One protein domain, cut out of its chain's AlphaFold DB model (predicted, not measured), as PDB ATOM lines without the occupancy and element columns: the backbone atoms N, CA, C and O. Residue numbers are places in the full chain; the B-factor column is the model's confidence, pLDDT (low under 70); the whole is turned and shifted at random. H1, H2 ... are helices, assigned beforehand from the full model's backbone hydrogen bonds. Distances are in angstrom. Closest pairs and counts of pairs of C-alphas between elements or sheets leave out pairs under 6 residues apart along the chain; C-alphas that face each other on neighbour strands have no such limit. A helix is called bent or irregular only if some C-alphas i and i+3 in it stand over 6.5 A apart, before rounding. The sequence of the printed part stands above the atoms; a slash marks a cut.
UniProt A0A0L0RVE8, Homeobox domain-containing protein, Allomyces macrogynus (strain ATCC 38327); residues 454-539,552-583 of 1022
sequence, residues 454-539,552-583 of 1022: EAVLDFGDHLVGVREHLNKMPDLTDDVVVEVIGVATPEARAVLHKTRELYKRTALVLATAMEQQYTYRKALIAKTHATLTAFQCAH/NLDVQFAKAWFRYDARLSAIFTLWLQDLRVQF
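Overview. This is residues 454 to 539 and 552 to 583 of the 1022 residues of the protein "Homeobox domain-containing protein" of Allomyces macrogynus (strain ATCC 38327) (UniProt A0A0L0RVE8). One very long helix, H3, makes the long axis of a loose, rod-like assembly: the shorter helix H1 packs along a part of it, H4 runs alongside it across a gap, opposite in direction, and the small helix H2 lies crosswise near the end where H3 begins. Residues 523 to 539, of which 523 to 538 belong to H3, stick out at the other end and add to the length. The printed part has 118 residues with four named helices, in the order H1, H2, H3, H4, and no named strand, and its class is all helix. It is only just extended, close to loose, with a radius of gyration of the C-alphas of 20.5 A, and its C-alphas span 74 by 23 by 20 A.

Along the chain. H3, residues 490 to 538, is the longest helix, with 49 residues and 71.7 A from first to last C-alpha; it begins at C-alpha 490 at (50.213, -59.166, 21.817) and ends at C-alpha 538 at (3.911, -29.407, -24.203). H4, residues 552 to 583, measures 47.2 A and ends at C-alpha 583 at (46.662, -47.740, 27.564). H1, residues 454 to 471, measures 26.5 A and begins at C-alpha 454 at (30.703, -30.731, -13.643). It has a kink of 33 degrees near residue 461; it is neither bent nor irregular, but only just: C-alphas 457 and 460 are 6.3 A apart. H2, residues 478 to 485, is 10.5 A long.

Arrangement. H3 touches H1 and H2. With H1 it has 13 pairs of C-alphas within 8 A, the closest being those of Arg 467 and Ala 511, 6.3 A apart. H1 and H3 run opposite ways at a shallow tilt of 23 degrees, and H3 touches H1 with residues 504 to 518 alone. H3 touches H2 with residues 493 to 497 alone, and only just, with 3 pairs of C-alphas within 8 A; the closest are those of Val 482 and Arg 493, 7.3 A apart. H2 and H3 are about perpendicular, at 81 degrees. H4 touches no helix, but H3 and H4 are near each other, with 6 pairs of C-alphas within 10 A. H2 and H4 are close but not clearly touching: their closest C-alphas, those of Ile 485 and Arg 580, are 7.7 A apart, and their lines are about perpendicular at 79 degrees. H1 and H4 are apart, but only just, with their closest C-alphas 8.0 A from each other. H1 and H2 are apart too. In H2 and H3 every O i to N i+4 pair is within hydrogen-bond range, while in H1 11 of 14 such pairs are and in H4 27 of 28.

Size, cuts and confidence. The two C-alphas farthest apart, those of Thr 489 and His 539, are 74.1 A from each other. Besides residues 523 to 539, residues 562 to 567 and 573 to 578 of H4 stand free. The body without these three stretches has 89 residues and spans 52 by 25 by 19 A. Residues 540 to 551 are not printed, and C-alphas 539 and 552 are 24.5 A apart across this cut, over which the link from H3 to H4 runs. Of the links that are printed whole, H2 to H3 is tight and H1 to H2 is short, and no link is long. The mean pLDDT of the printed part is 74.2; 37 residues are under 70, among them residues 454 to 459, 473 to 484, 556 to 562 and 565 to 570. H3 has a mean pLDDT of 84, H2 of 63.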
ATOM      1  N   GLU A 454      29.808 -29.570 -13.564       40.00
ATOM      2  CA  GLU A 454      30.703 -30.731 -13.643       40.00
ATOM      3  C   GLU A 454      31.037 -31.288 -12.247       40.00
ATOM      4  O   GLU A 454      30.801 -32.460 -11.982       40.00
ATOM      5  N   ALA A 455      31.414 -30.411 -11.307       44.59
ATOM      6  CA  ALA A 455      31.857 -30.772  -9.956       44.59
ATOM      7  C   ALA A 455      30.790 -31.435  -9.054       44.59
ATOM      8  O   ALA A 455      31.106 -31.852  -7.940       44.59
ATOM      9  N   VAL A 456      29.526 -31.516  -9.491       48.22
ATOM     10  CA  VAL A 456      28.478 -32.290  -8.797       48.22
ATOM     11  C   VAL A 456      28.431 -33.735  -9.303       48.22
ATOM     12  O   VAL A 456      28.114 -34.637  -8.533       48.22
ATOM     13  N   LEU A 457      28.789 -33.983 -10.568       50.56
ATOM     14  CA  LEU A 457      28.845 -35.334 -11.134       50.56
ATOM     15  C   LEU A 457      30.003 -36.130 -10.513       50.56
ATOM     16  O   LEU A 457      29.773 -37.256 -10.060       50.56
ATOM     17  N   ASP A 458      31.165 -35.480 -10.375       63.56
ATOM     18  CA  ASP A 458      32.405 -35.986  -9.757       63.56
ATOM     19  C   ASP A 458      32.218 -36.520  -8.318       63.56
ATOM     20  O   ASP A 458      33.041 -37.286  -7.815       63.56
ATOM     21  N   PHE A 459      31.136 -36.143  -7.620       61.66
ATOM     22  CA  PHE A 459      30.870 -36.596  -6.249       61.66
ATOM     23  C   PHE A 459      30.646 -38.115  -6.153       61.66
ATOM     24  O   PHE A 459      31.007 -38.727  -5.147       61.66
ATOM     25  N   GLY A 460      30.099 -38.740  -7.204       72.00
ATOM     26  CA  GLY A 460      29.967 -40.200  -7.263       72.00
ATOM     27  C   GLY A 460      31.330 -40.885  -7.305       72.00
ATOM     28  O   GLY A 460      31.603 -41.783  -6.510       72.00
ATOM     29  N   ASP A 461      32.212 -40.383  -8.165       72.56
ATOM     30  CA  ASP A 461      33.567 -40.901  -8.339       72.56
ATOM     31  C   ASP A 461      34.422 -40.649  -7.087       72.56
ATOM     32  O   ASP A 461      35.305 -41.442  -6.766       72.56
ATOM     33  N   HIS A 462      34.117 -39.602  -6.311       70.25
ATOM     34  CA  HIS A 462      34.726 -39.386  -5.000       70.25
ATOM     35  C   HIS A 462      34.259 -40.405  -3.945       70.25
ATOM     36  O   HIS A 462      35.092 -40.889  -3.183       70.25
ATOM     37  N   LEU A 463      32.975 -40.794  -3.917       65.56
ATOM     38  CA  LEU A 463      32.501 -41.878  -3.038       65.56
ATOM     39  C   LEU A 463      33.121 -43.229  -3.419       65.56
ATOM     40  O   LEU A 463      33.591 -43.949  -2.536       65.56
ATOM     41  N   VAL A 464      33.199 -43.538  -4.718       73.25
ATOM     42  CA  VAL A 464      33.919 -44.721  -5.221       73.25
ATOM     43  C   VAL A 464      35.397 -44.640  -4.835       73.25
ATOM     44  O   VAL A 464      35.935 -45.606  -4.308       73.25
ATOM     45  N   GLY A 465      36.038 -43.479  -4.985       73.12
ATOM     46  CA  GLY A 465      37.424 -43.242  -4.575       73.12
ATOM     47  C   GLY A 465      37.665 -43.391  -3.069       73.12
ATOM     48  O   GLY A 465      38.702 -43.918  -2.678       73.12
ATOM     49  N   VAL A 466      36.715 -43.004  -2.211       66.94
ATOM     50  CA  VAL A 466      36.778 -43.229  -0.752       66.94
ATOM     51  C   VAL A 466      36.575 -44.707  -0.415       66.94
ATOM     52  O   VAL A 466      37.326 -45.252   0.390       66.94
ATOM     53  N   ARG A 467      35.619 -45.383  -1.058       74.50
ATOM     54  CA  ARG A 467      35.381 -46.830  -0.915       74.50
ATOM     55  C   ARG A 467      36.597 -47.645  -1.365       74.50
ATOM     56  O   ARG A 467      37.040 -48.547  -0.658       74.50
ATOM     57  N   GLU A 468      37.192 -47.279  -2.497       73.81
ATOM     58  CA  GLU A 468      38.471 -47.817  -2.945       73.81
ATOM     59  C   GLU A 468      39.605 -47.467  -1.984       73.81
ATOM     60  O   GLU A 468      40.415 -48.340  -1.709       73.81
ATOM     61  N   HIS A 469      39.687 -46.245  -1.454       72.38
ATOM     62  CA  HIS A 469      40.744 -45.862  -0.515       72.38
ATOM     63  C   HIS A 469      40.634 -46.606   0.819       72.38
ATOM     64  O   HIS A 469      41.664 -46.963   1.370       72.38
ATOM     65  N   LEU A 470      39.431 -46.907   1.315       69.62
ATOM     66  CA  LEU A 470      39.228 -47.756   2.496       69.62
ATOM     67  C   LEU A 470      39.667 -49.208   2.238       69.62
ATOM     68  O   LEU A 470      40.301 -49.811   3.099       69.62
ATOM     69  N   ASN A 471      39.400 -49.741   1.039       72.69
ATOM     70  CA  ASN A 471      39.819 -51.090   0.631       72.69
ATOM     71  C   ASN A 471      41.315 -51.186   0.265       72.69
ATOM     72  O   ASN A 471      41.927 -52.236   0.437       72.69
ATOM     73  N   LYS A 472      41.900 -50.103  -0.262       71.69
ATOM     74  CA  LYS A 472      43.317 -49.958  -0.644       71.69
ATOM     75  C   LYS A 472      44.155 -49.315   0.464       71.69
ATOM     76  O   LYS A 472      45.348 -49.102   0.255       71.69
ATOM     77  N   MET A 473      43.554 -48.970   1.607       58.56
ATOM     78  CA  MET A 473      44.278 -48.477   2.773       58.56
ATOM     79  C   MET A 473      45.217 -49.609   3.167       58.56
ATOM     80  O   MET A 473      44.720 -50.666   3.565       58.56
ATOM     81  N   PRO A 474      46.543 -49.440   3.008       60.72
ATOM     82  CA  PRO A 474      47.459 -50.527   3.280       60.72
ATOM     83  C   PRO A 474      47.269 -50.948   4.728       60.72
ATOM     84  O   PRO A 474      46.859 -50.150   5.582       60.72
ATOM     85  N   ASP A 475      47.608 -52.193   5.026       58.56
ATOM     86  CA  ASP A 475      47.879 -52.523   6.405       58.56
ATOM     87  C   ASP A 475      49.099 -51.715   6.835       58.56
ATOM     88  O   ASP A 475      50.233 -52.010   6.466       58.56
ATOM     89  N   LEU A 476      48.807 -50.610   7.544       54.22
ATOM     90  CA  LEU A 476      49.737 -49.946   8.440       54.22
ATOM     91  C   LEU A 476      50.278 -51.081   9.290       54.22
ATOM     92  O   LEU A 476      49.558 -51.586  10.151       54.22
ATOM     93  N   THR A 477      51.483 -51.527   8.945       53.66
ATOM     94  CA  THR A 477      52.149 -52.664   9.570       53.66
ATOM     95  C   THR A 477      52.063 -52.456  11.066       53.66
ATOM     96  O   THR A 477      52.436 -51.369  11.517       53.66
ATOM     97  N   ASP A 478      51.521 -53.434  11.801       57.34
ATOM     98  CA  ASP A 478      51.109 -53.231  13.197       57.34
ATOM     99  C   ASP A 478      52.241 -52.607  14.025       57.34
ATOM    100  O   ASP A 478      51.979 -51.749  14.859       57.34
ATOM    101  N   ASP A 479      53.494 -52.934  13.694       58.81
ATOM    102  CA  ASP A 479      54.733 -52.304  14.158       58.81
ATOM    103  C   ASP A 479      54.695 -50.766  14.255       58.81
ATOM    104  O   ASP A 479      55.101 -50.230  15.277       58.81
ATOM    105  N   VAL A 480      54.170 -50.037  13.261       62.97
ATOM    106  CA  VAL A 480      54.114 -48.556  13.272       62.97
ATOM    107  C   VAL A 480      53.063 -48.045  14.259       62.97
ATOM    108  O   VAL A 480      53.277 -47.042  14.938       62.97
ATOM    109  N   VAL A 481      51.925 -48.732  14.371       61.88
ATOM    110  CA  VAL A 481      50.872 -48.383  15.341       61.88
ATOM    111  C   VAL A 481      51.320 -48.759  16.760       61.88
ATOM    112  O   VAL A 481      51.096 -48.011  17.709       61.88
ATOM    113  N   VAL A 482      52.028 -49.880  16.900       63.66
ATOM    114  CA  VAL A 482      52.651 -50.369  18.135       63.66
ATOM    115  C   VAL A 482      53.784 -49.458  18.604       63.66
ATOM    116  O   VAL A 482      53.867 -49.184  19.796       63.66
ATOM    117  N   GLU A 483      54.630 -48.963  17.702       67.19
ATOM    118  CA  GLU A 483      55.734 -48.053  18.022       67.19
ATOM    119  C   GLU A 483      55.220 -46.667  18.444       67.19
ATOM    120  O   GLU A 483      55.732 -46.092  19.404       67.19
ATOM    121  N   VAL A 484      54.157 -46.164  17.802       64.69
ATOM    122  CA  VAL A 484      53.550 -44.859  18.132       64.69
ATOM    123  C   VAL A 484      52.713 -44.895  19.418       64.69
ATOM    124  O   VAL A 484      52.758 -43.932  20.184       64.69
ATOM    125  N   ILE A 485      51.953 -45.967  19.677       70.19
ATOM    126  CA  ILE A 485      51.085 -46.083  20.874       70.19
ATOM    127  C   ILE A 485      51.813 -46.805  22.036       70.19
ATOM    128  O   ILE A 485      51.345 -46.805  23.169       70.19
ATOM    129  N   GLY A 486      52.988 -47.402  21.800       80.38
ATOM    130  CA  GLY A 486      53.790 -48.099  22.820       80.38
ATOM    131  C   GLY A 486      53.254 -49.479  23.231       80.38
ATOM    132  O   GLY A 486      53.673 -50.032  24.249       80.38
ATOM    133  N   VAL A 487      52.324 -50.047  22.457       70.69
ATOM    134  CA  VAL A 487      51.514 -51.221  22.830       70.69
ATOM    135  C   VAL A 487      52.305 -52.522  22.664       70.69
ATOM    136  O   VAL A 487      52.195 -53.256  21.679       70.69
ATOM    137  N   ALA A 488      53.144 -52.812  23.659       71.44
ATOM    138  CA  ALA A 488      54.042 -53.959  23.636       71.44
ATOM    139  C   ALA A 488      53.307 -55.314  23.592       71.44
ATOM    140  O   ALA A 488      53.758 -56.215  22.879       71.44
ATOM    141  N   THR A 489      52.192 -55.464  24.323       87.56
ATOM    142  CA  THR A 489      51.525 -56.759  24.550       87.56
ATOM    143  C   THR A 489      50.784 -57.281  23.307       87.56
ATOM    144  O   THR A 489      50.127 -56.511  22.605       87.56
ATOM    145  N   PRO A 490      50.845 -58.596  23.012       80.81
ATOM    146  CA  PRO A 490      50.213 -59.166  21.817       80.81
ATOM    147  C   PRO A 490      48.677 -59.105  21.868       80.81
ATOM    148  O   PRO A 490      48.030 -58.964  20.834       80.81
ATOM    149  N   GLU A 491      48.090 -59.153  23.064       80.88
ATOM    150  CA  GLU A 491      46.640 -59.074  23.276       80.88
ATOM    151  C   GLU A 491      46.079 -57.712  22.853       80.88
ATOM    152  O   GLU A 491      45.110 -57.638  22.099       80.88
ATOM    153  N   ALA A 492      46.733 -56.621  23.259       76.88
ATOM    154  CA  ALA A 492      46.311 -55.275  22.892       76.88
ATOM    155  C   ALA A 492      46.548 -54.978  21.396       76.88
ATOM    156  O   ALA A 492      45.752 -54.260  20.791       76.88
ATOM    157  N   ARG A 493      47.543 -55.613  20.751       81.19
ATOM    158  CA  ARG A 493      47.653 -55.625  19.275       81.19
ATOM    159  C   ARG A 493      46.458 -56.317  18.624       81.19
ATOM    160  O   ARG A 493      45.882 -55.769  17.689       81.19
ATOM    161  N   ALA A 494      46.036 -57.474  19.138       81.75
ATOM    162  CA  ALA A 494      44.857 -58.174  18.628       81.75
ATOM    163  C   ALA A 494      43.566 -57.350  18.810       81.75
ATOM    164  O   ALA A 494      42.720 -57.334  17.913       81.75
ATOM    165  N   VAL A 495      43.430 -56.609  19.917       82.44
ATOM    166  CA  VAL A 495      42.323 -55.657  20.138       82.44
ATOM    167  C   VAL A 495      42.380 -54.486  19.150       82.44
ATOM    168  O   VAL A 495      41.361 -54.177  18.522       82.44
ATOM    169  N   LEU A 496      43.548 -53.867  18.948       81.56
ATOM    170  CA  LEU A 496      43.738 -52.796  17.961       81.56
ATOM    171  C   LEU A 496      43.406 -53.272  16.541       81.56
ATOM    172  O   LEU A 496      42.614 -52.626  15.858       81.56
ATOM    173  N   HIS A 497      43.918 -54.432  16.120       82.50
ATOM    174  CA  HIS A 497      43.628 -55.016  14.808       82.50
ATOM    175  C   HIS A 497      42.131 -55.332  14.645       82.50
ATOM    176  O   HIS A 497      41.520 -54.972  13.636       82.50
ATOM    177  N   LYS A 498      41.495 -55.956  15.646       85.94
ATOM    178  CA  LYS A 498      40.053 -56.266  15.624       85.94
ATOM    179  C   LYS A 498      39.191 -55.002  15.534       85.94
ATOM    180  O   LYS A 498      38.188 -55.000  14.821       85.94
ATOM    181  N   THR A 499      39.588 -53.923  16.206       78.25
ATOM    182  CA  THR A 499      38.834 -52.657  16.202       78.25
ATOM    183  C   THR A 499      39.113 -51.829  14.943       78.25
ATOM    184  O   THR A 499      38.201 -51.200  14.411       78.25
ATOM    185  N   ARG A 500      40.325 -51.913  14.378       82.94
ATOM    186  CA  ARG A 500      40.663 -51.390  13.045       82.94
ATOM    187  C   ARG A 500      39.820 -52.058  11.956       82.94
ATOM    188  O   ARG A 500      39.269 -51.361  11.109       82.94
ATOM    189  N   GLU A 501      39.653 -53.379  12.010       86.38
ATOM    190  CA  GLU A 501      38.754 -54.113  11.107       86.38
ATOM    191  C   GLU A 501      37.278 -53.744  11.307       86.38
ATOM    192  O   GLU A 501      36.550 -53.576  10.328       86.38
ATOM    193  N   LEU A 502      36.832 -53.545  12.553       85.69
ATOM    194  CA  LEU A 502      35.483 -53.041  12.830       85.69
ATOM    195  C   LEU A 502      35.272 -51.646  12.215       85.69
ATOM    196  O   LEU A 502      34.268 -51.425  11.540       85.69
ATOM    197  N   TYR A 503      36.242 -50.738  12.359       84.88
ATOM    198  CA  TYR A 503      36.208 -49.408  11.746       84.88
ATOM    199  C   TYR A 503      36.193 -49.473  10.209       84.88
ATOM    200  O   TYR A 503      35.328 -48.842   9.597       84.88
ATOM    201  N   LYS A 504      37.070 -50.278   9.577       85.69
ATOM    202  CA  LYS A 504      37.055 -50.517   8.116       85.69
ATOM    203  C   LYS A 504      35.660 -50.969   7.656       85.69
ATOM    204  O   LYS A 504      35.109 -50.393   6.719       85.69
ATOM    205  N   ARG A 505      35.062 -51.959   8.336       87.81
ATOM    206  CA  ARG A 505      33.731 -52.507   8.009       87.81
ATOM    207  C   ARG A 505      32.618 -51.470   8.162       87.81
ATOM    208  O   ARG A 505      31.827 -51.304   7.236       87.81
ATOM    209  N   THR A 506      32.571 -50.743   9.278       85.31
ATOM    210  CA  THR A 506      31.548 -49.710   9.512       85.31
ATOM    211  C   THR A 506      31.664 -48.562   8.508       85.31
ATOM    212  O   THR A 506      30.651 -48.143   7.949       85.31
ATOM    213  N   ALA A 507      32.882 -48.105   8.200       82.69
ATOM    214  CA  ALA A 507      33.116 -47.092   7.172       82.69
ATOM    215  C   ALA A 507      32.701 -47.576   5.768       82.69
ATOM    216  O   ALA A 507      32.105 -46.811   5.011       82.69
ATOM    217  N   LEU A 508      32.947 -48.847   5.432       88.31
ATOM    218  CA  LEU A 508      32.574 -49.444   4.144       88.31
ATOM    219  C   LEU A 508      31.051 -49.597   3.975       88.31
ATOM    220  O   LEU A 508      30.513 -49.248   2.921       88.31
ATOM    221  N   VAL A 509      30.347 -50.079   5.007       87.81
ATOM    222  CA  VAL A 509      28.872 -50.162   5.025       87.81
ATOM    223  C   VAL A 509      28.263 -48.771   4.854       87.81
ATOM    224  O   VAL A 509      27.370 -48.576   4.029       87.81
ATOM    225  N   LEU A 510      28.794 -47.788   5.580       82.12
ATOM    226  CA  LEU A 510      28.340 -46.404   5.539       82.12
ATOM    227  C   LEU A 510      28.580 -45.742   4.172       82.12
ATOM    228  O   LEU A 510      27.657 -45.147   3.614       82.12
ATOM    229  N   ALA A 511      29.773 -45.901   3.593       84.19
ATOM    230  CA  ALA A 511      30.077 -45.425   2.244       84.19
ATOM    231  C   ALA A 511      29.122 -46.038   1.206       84.19
ATOM    232  O   ALA A 511      28.556 -45.312   0.391       84.19
ATOM    233  N   THR A 512      28.860 -47.348   1.300       86.94
ATOM    234  CA  THR A 512      27.937 -48.065   0.402       86.94
ATOM    235  C   THR A 512      26.493 -47.559   0.539       86.94
ATOM    236  O   THR A 512      25.819 -47.328  -0.464       86.94
ATOM    237  N   ALA A 513      26.013 -47.309   1.761       84.81
ATOM    238  CA  ALA A 513      24.679 -46.746   1.992       84.81
ATOM    239  C   ALA A 513      24.533 -45.320   1.420       84.81
ATOM    240  O   ALA A 513      23.477 -44.954   0.894       84.81
ATOM    241  N   MET A 514      25.594 -44.508   1.475       79.19
ATOM    242  CA  MET A 514      25.589 -43.153   0.909       79.19
ATOM    243  C   MET A 514      25.757 -43.152  -0.622       79.19
ATOM    244  O   MET A 514      25.116 -42.340  -1.290       79.19
ATOM    245  N   GLU A 515      26.503 -44.104  -1.188       87.94
ATOM    246  CA  GLU A 515      26.572 -44.393  -2.631       87.94
ATOM    247  C   GLU A 515      25.187 -44.778  -3.188       87.94
ATOM    248  O   GLU A 515      24.744 -44.236  -4.208       87.94
ATOM    249  N   GLN A 516      24.441 -45.626  -2.468       86.88
ATOM    250  CA  GLN A 516      23.053 -45.978  -2.793       86.88
ATOM    251  C   GLN A 516      22.108 -44.767  -2.713       86.88
ATOM    252  O   GLN A 516      21.360 -44.518  -3.662       86.88
ATOM    253  N   GLN A 517      22.155 -43.968  -1.637       83.38
ATOM    254  CA  GLN A 517      21.314 -42.764  -1.528       83.38
ATOM    255  C   GLN A 517      21.638 -41.712  -2.596       83.38
ATOM    256  O   GLN A 517      20.719 -41.077  -3.121       83.38
ATOM    257  N   TYR A 518      22.915 -41.526  -2.942       87.75
ATOM    258  CA  TYR A 518      23.324 -40.640  -4.032       87.75
ATOM    259  C   TYR A 518      22.791 -41.142  -5.380       87.75
ATOM    260  O   TYR A 518      22.178 -40.372  -6.119       87.75
ATOM    261  N   THR A 519      22.921 -42.441  -5.661       86.94
ATOM    262  CA  THR A 519      22.418 -43.069  -6.895       86.94
ATOM    263  C   THR A 519      20.897 -42.948  -7.018       86.94
ATOM    264  O   THR A 519      20.398 -42.510  -8.057       86.94
ATOM    265  N   TYR A 520      20.150 -43.228  -5.944       87.88
ATOM    266  CA  TYR A 520      18.695 -43.050  -5.895       87.88
ATOM    267  C   TYR A 520      18.283 -41.592  -6.153       87.88
ATOM    268  O   TYR A 520      17.394 -41.326  -6.965       87.88
ATOM    269  N   ARG A 521      18.962 -40.621  -5.525       81.69
ATOM    270  CA  ARG A 521      18.694 -39.187  -5.740       81.69
ATOM    271  C   ARG A 521      19.056 -38.733  -7.155       81.69
ATOM    272  O   ARG A 521      18.292 -37.973  -7.744       81.69
ATOM    273  N   LYS A 522      20.156 -39.227  -7.730       87.19
ATOM    274  CA  LYS A 522      20.563 -38.961  -9.123       87.19
ATOM    275  C   LYS A 522      19.518 -39.489 -10.112       87.19
ATOM    276  O   LYS A 522      19.134 -38.764 -11.028       87.19
ATOM    277  N   ALA A 523      18.991 -40.695  -9.885       86.69
ATOM    278  CA  ALA A 523      17.893 -41.261 -10.670       86.69
ATOM    279  C   ALA A 523      16.581 -40.465 -10.511       86.69
ATOM    280  O   ALA A 523      15.904 -40.195 -11.504       86.69
ATOM    281  N   LEU A 524      16.247 -40.027  -9.292       87.38
ATOM    282  CA  LEU A 524      15.073 -39.188  -9.033       87.38
ATOM    283  C   LEU A 524      15.177 -37.829  -9.745       87.38
ATOM    284  O   LEU A 524      14.239 -37.440 -10.434       87.38
ATOM    285  N   ILE A 525      16.324 -37.147  -9.653       84.62
ATOM    286  CA  ILE A 525      16.586 -35.876 -10.352       84.62
ATOM    287  C   ILE A 525      16.508 -36.065 -11.872       84.62
ATOM    288  O   ILE A 525      15.880 -35.252 -12.547       84.62
ATOM    289  N   ALA A 526      17.076 -37.148 -12.416       86.62
ATOM    290  CA  ALA A 526      16.973 -37.467 -13.840       86.62
ATOM    291  C   ALA A 526      15.514 -37.697 -14.277       86.62
ATOM    292  O   ALA A 526      15.087 -37.144 -15.291       86.62
ATOM    293  N   LYS A 527      14.720 -38.432 -13.483       90.56
ATOM    294  CA  LYS A 527      13.283 -38.636 -13.729       90.56
ATOM    295  C   LYS A 527      12.514 -37.313 -13.682       90.56
ATOM    296  O   LYS A 527      11.771 -37.018 -14.612       90.56
ATOM    297  N   THR A 528      12.739 -36.477 -12.665       86.44
ATOM    298  CA  THR A 528      12.128 -35.142 -12.561       86.44
ATOM    299  C   THR A 528      12.524 -34.240 -13.731       86.44
ATOM    300  O   THR A 528      11.666 -33.541 -14.265       86.44
ATOM    301  N   HIS A 529      13.783 -34.270 -14.180       85.88
ATOM    302  CA  HIS A 529      14.217 -33.503 -15.349       85.88
ATOM    303  C   HIS A 529      13.544 -34.004 -16.632       85.88
ATOM    304  O   HIS A 529      13.055 -33.184 -17.403       85.88
ATOM    305  N   ALA A 530      13.457 -35.318 -16.853       87.00
ATOM    306  CA  ALA A 530      12.752 -35.884 -18.005       87.00
ATOM    307  C   ALA A 530      11.264 -35.483 -18.015       87.00
ATOM    308  O   ALA A 530      10.751 -35.043 -19.045       87.00
ATOM    309  N   THR A 531      10.591 -35.534 -16.859       86.50
ATOM    310  CA  THR A 531       9.214 -35.042 -16.698       86.50
ATOM    311  C   THR A 531       9.104 -33.542 -16.997       86.50
ATOM    312  O   THR A 531       8.222 -33.138 -17.751       86.50
ATOM    313  N   LEU A 532      10.010 -32.706 -16.476       82.06
ATOM    314  CA  LEU A 532      10.012 -31.262 -16.747       82.06
ATOM    315  C   LEU A 532      10.286 -30.939 -18.222       82.06
ATOM    316  O   LEU A 532       9.649 -30.039 -18.764       82.06
ATOM    317  N   THR A 533      11.171 -31.680 -18.893       86.88
ATOM    318  CA  THR A 533      11.407 -31.543 -20.338       86.88
ATOM    319  C   THR A 533      10.166 -31.938 -21.143       86.88
ATOM    320  O   THR A 533       9.792 -31.211 -22.058       86.88
ATOM    321  N   ALA A 534       9.456 -33.008 -20.765       79.44
ATOM    322  CA  ALA A 534       8.184 -33.370 -21.398       79.44
ATOM    323  C   ALA A 534       7.112 -32.268 -21.233       79.44
ATOM    324  O   ALA A 534       6.471 -31.882 -22.211       79.44
ATOM    325  N   PHE A 535       6.977 -31.686 -20.033       77.12
ATOM    326  CA  PHE A 535       6.092 -30.534 -19.803       77.12
ATOM    327  C   PHE A 535       6.513 -29.282 -20.593       77.12
ATOM    328  O   PHE A 535       5.650 -28.559 -21.091       77.12
ATOM    329  N   GLN A 536       7.815 -29.024 -20.759       77.75
ATOM    330  CA  GLN A 536       8.322 -27.911 -21.575       77.75
ATOM    331  C   GLN A 536       7.993 -28.087 -23.062       77.75
ATOM    332  O   GLN A 536       7.560 -27.126 -23.699       77.75
ATOM    333  N   CYS A 537       8.118 -29.305 -23.598       75.19
ATOM    334  CA  CYS A 537       7.693 -29.621 -24.963       75.19
ATOM    335  C   CYS A 537       6.183 -29.393 -25.169       75.19
ATOM    336  O   CYS A 537       5.782 -28.915 -26.228       75.19
ATOM    337  N   ALA A 538       5.353 -29.668 -24.155       72.81
ATOM    338  CA  ALA A 538       3.911 -29.407 -24.203       72.81
ATOM    339  C   ALA A 538       3.548 -27.907 -24.093       72.81
ATOM    340  O   ALA A 538       2.627 -27.444 -24.764       72.81
ATOM    341  N   HIS A 539       4.272 -27.122 -23.287       65.38
ATOM    342  CA  HIS A 539       3.957 -25.713 -22.981       65.38
ATOM    343  C   HIS A 539       4.837 -24.685 -23.718       65.38
ATOM    344  O   HIS A 539       5.209 -23.641 -23.175       65.38
ATOM    345  N   ASN A 552      18.900 -25.608  -5.060       70.81
ATOM    346  CA  ASN A 552      19.034 -25.473  -3.608       70.81
ATOM    347  C   ASN A 552      19.222 -26.851  -2.941       70.81
ATOM    348  O   ASN A 552      19.933 -26.950  -1.945       70.81
ATOM    349  N   LEU A 553      18.650 -27.922  -3.509       65.44
ATOM    350  CA  LEU A 553      18.743 -29.280  -2.957       65.44
ATOM    351  C   LEU A 553      20.193 -29.787  -2.920       65.44
ATOM    352  O   LEU A 553      20.638 -30.256  -1.871       65.44
ATOM    353  N   ASP A 554      20.952 -29.602  -4.004       66.50
ATOM    354  CA  ASP A 554      22.369 -29.995  -4.086       66.50
ATOM    355  C   ASP A 554      23.220 -29.273  -3.027       66.50
ATOM    356  O   ASP A 554      24.040 -29.878  -2.333       66.50
ATOM    357  N   VAL A 555      22.971 -27.972  -2.832       70.44
ATOM    358  CA  VAL A 555      23.677 -27.142  -1.841       70.44
ATOM    359  C   VAL A 555      23.348 -27.568  -0.407       70.44
ATOM    360  O   VAL A 555      24.226 -27.517   0.458       70.44
ATOM    361  N   GLN A 556      22.114 -27.996  -0.124       68.94
ATOM    362  CA  GLN A 556      21.758 -28.537   1.195       68.94
ATOM    363  C   GLN A 556      22.346 -29.939   1.411       68.94
ATOM    364  O   GLN A 556      22.797 -30.235   2.518       68.94
ATOM    365  N   PHE A 557      22.416 -30.777   0.371       67.50
ATOM    366  CA  PHE A 557      23.052 -32.095   0.445       67.50
ATOM    367  C   PHE A 557      24.560 -31.985   0.717       67.50
ATOM    368  O   PHE A 557      25.051 -32.600   1.663       67.50
ATOM    369  N   ALA A 558      25.278 -31.114   0.001       66.25
ATOM    370  CA  ALA A 558      26.695 -30.846   0.266       66.25
ATOM    371  C   ALA A 558      26.933 -30.324   1.700       66.25
ATOM    372  O   ALA A 558      27.854 -30.765   2.389       66.25
ATOM    373  N   LYS A 559      26.062 -29.436   2.207       67.88
ATOM    374  CA  LYS A 559      26.110 -28.971   3.609       67.88
ATOM    375  C   LYS A 559      25.840 -30.086   4.622       67.88
ATOM    376  O   LYS A 559      26.419 -30.053   5.708       67.88
ATOM    377  N   ALA A 560      24.972 -31.045   4.302       65.38
ATOM    378  CA  ALA A 560      24.734 -32.213   5.144       65.38
ATOM    379  C   ALA A 560      25.963 -33.138   5.172       65.38
ATOM    380  O   ALA A 560      26.376 -33.541   6.257       65.38
ATOM    381  N   TRP A 561      26.599 -33.379   4.017       66.88
ATOM    382  CA  TRP A 561      27.838 -34.157   3.915       66.88
ATOM    383  C   TRP A 561      28.964 -33.579   4.784       66.88
ATOM    384  O   TRP A 561      29.467 -34.274   5.661       66.88
ATOM    385  N   PHE A 562      29.305 -32.292   4.638       69.25
ATOM    386  CA  PHE A 562      30.387 -31.682   5.432       69.25
ATOM    387  C   PHE A 562      30.117 -31.685   6.949       69.25
ATOM    388  O   PHE A 562      31.049 -31.763   7.745       69.25
ATOM    389  N   ARG A 563      28.846 -31.634   7.372       70.50
ATOM    390  CA  ARG A 563      28.461 -31.797   8.788       70.50
ATOM    391  C   ARG A 563      28.608 -33.237   9.284       70.50
ATOM    392  O   ARG A 563      28.726 -33.441  10.489       70.50
ATOM    393  N   TYR A 564      28.552 -34.214   8.386       70.31
ATOM    394  CA  TYR A 564      28.650 -35.633   8.701       70.31
ATOM    395  C   TYR A 564      30.108 -36.112   8.719       70.31
ATOM    396  O   TYR A 564      30.535 -36.711   9.700       70.31
ATOM    397  N   ASP A 565      30.898 -35.722   7.720       69.00
ATOM    398  CA  ASP A 565      32.355 -35.912   7.655       69.00
ATOM    399  C   ASP A 565      33.075 -35.355   8.904       69.00
ATOM    400  O   ASP A 565      33.845 -36.049   9.573       69.00
ATOM    401  N   ALA A 566      32.707 -34.138   9.325       65.50
ATOM    402  CA  ALA A 566      33.197 -33.542  10.568       65.50
ATOM    403  C   ALA A 566      32.792 -34.330  11.834       65.50
ATOM    404  O   ALA A 566      33.546 -34.351  12.807       65.50
ATOM    405  N   ARG A 567      31.627 -34.997  11.837       69.44
ATOM    406  CA  ARG A 567      31.182 -35.850  12.955       69.44
ATOM    407  C   ARG A 567      31.937 -37.175  12.995       69.44
ATOM    408  O   ARG A 567      32.362 -37.565  14.076       69.44
ATOM    409  N   LEU A 568      32.146 -37.832  11.854       67.56
ATOM    410  CA  LEU A 568      32.958 -39.054  11.771       67.56
ATOM    411  C   LEU A 568      34.397 -38.783  12.228       67.56
ATOM    412  O   LEU A 568      34.921 -39.508  13.070       67.56
ATOM    413  N   SER A 569      34.983 -37.677  11.762       66.31
ATOM    414  CA  SER A 569      36.313 -37.219  12.181       66.31
ATOM    415  C   SER A 569      36.400 -36.971  13.694       66.31
ATOM    416  O   SER A 569      37.373 -37.374  14.335       66.31
ATOM    417  N   ALA A 570      35.375 -36.347  14.287       68.12
ATOM    418  CA  ALA A 570      35.306 -36.112  15.729       68.12
ATOM    419  C   ALA A 570      35.140 -37.414  16.533       68.12
ATOM    420  O   ALA A 570      35.845 -37.600  17.519       68.12
ATOM    421  N   ILE A 571      34.272 -38.335  16.097       70.44
ATOM    422  CA  ILE A 571      34.075 -39.649  16.737       70.44
ATOM    423  C   ILE A 571      35.378 -40.459  16.710       70.44
ATOM    424  O   ILE A 571      35.785 -40.991  17.739       70.44
ATOM    425  N   PHE A 572      36.072 -40.494  15.569       71.44
ATOM    426  CA  PHE A 572      37.364 -41.170  15.440       71.44
ATOM    427  C   PHE A 572      38.444 -40.538  16.338       71.44
ATOM    428  O   PHE A 572      39.209 -41.254  16.978       71.44
ATOM    429  N   THR A 573      38.467 -39.205  16.451       71.94
ATOM    430  CA  THR A 573      39.408 -38.487  17.331       71.94
ATOM    431  C   THR A 573      39.135 -38.771  18.813       71.94
ATOM    432  O   THR A 573      40.071 -39.041  19.561       71.94
ATOM    433  N   LEU A 574      37.865 -38.763  19.236       71.31
ATOM    434  CA  LEU A 574      37.466 -39.096  20.609       71.31
ATOM    435  C   LEU A 574      37.783 -40.557  20.953       71.31
ATOM    436  O   LEU A 574      38.274 -40.829  22.044       71.31
ATOM    437  N   TRP A 575      37.579 -41.486  20.017       79.38
ATOM    438  CA  TRP A 575      37.932 -42.896  20.198       79.38
ATOM    439  C   TRP A 575      39.450 -43.121  20.319       79.38
ATOM    440  O   TRP A 575      39.889 -43.865  21.191       79.38
ATOM    441  N   LEU A 576      40.274 -42.431  19.519       74.44
ATOM    442  CA  LEU A 576      41.735 -42.453  19.693       74.44
ATOM    443  C   LEU A 576      42.172 -41.867  21.048       74.44
ATOM    444  O   LEU A 576      43.166 -42.315  21.621       74.44
ATOM    445  N   GLN A 577      41.441 -40.878  21.570       70.25
ATOM    446  CA  GLN A 577      41.708 -40.285  22.880       70.25
ATOM    447  C   GLN A 577      41.300 -41.216  24.036       70.25
ATOM    448  O   GLN A 577      42.027 -41.300  25.023       70.25
ATOM    449  N   ASP A 578      40.194 -41.950  23.902       71.06
ATOM    450  CA  ASP A 578      39.759 -42.986  24.851       71.06
ATOM    451  C   ASP A 578      40.735 -44.178  24.881       71.06
ATOM    452  O   ASP A 578      41.220 -44.551  25.949       71.06
ATOM    453  N   LEU A 579      41.157 -44.685  23.712       71.88
ATOM    454  CA  LEU A 579      42.227 -45.690  23.625       71.88
ATOM    455  C   LEU A 579      43.509 -45.242  24.333       71.88
ATOM    456  O   LEU A 579      44.143 -46.046  25.014       71.88
ATOM    457  N   ARG A 580      43.899 -43.967  24.193       75.62
ATOM    458  CA  ARG A 580      45.056 -43.430  24.914       75.62
ATOM    459  C   ARG A 580      44.853 -43.548  26.426       75.62
ATOM    460  O   ARG A 580      45.734 -44.076  27.091       75.62
ATOM    461  N   VAL A 581      43.710 -43.114  26.961       75.00
ATOM    462  CA  VAL A 581      43.417 -43.192  28.408       75.00
ATOM    463  C   VAL A 581      43.421 -44.639  28.920       75.00
ATOM    464  O   VAL A 581      43.875 -44.883  30.033       75.00
ATOM    465  N   GLN A 582      42.976 -45.603  28.111       71.94
ATOM    466  CA  GLN A 582      42.959 -47.026  28.479       71.94
ATOM    467  C   GLN A 582      44.345 -47.701  28.458       71.94
ATOM    468  O   GLN A 582      44.530 -48.709  29.138       71.94
ATOM    469  N   PHE A 583      45.313 -47.166  27.703       72.38
ATOM    470  CA  PHE A 583      46.662 -47.740  27.564       72.38
ATOM    471  C   PHE A 583      47.799 -46.881  28.149       72.38
ATOM    472  O   PHE A 583      48.942 -47.336  28.173       72.38
TER     473      PHE A 583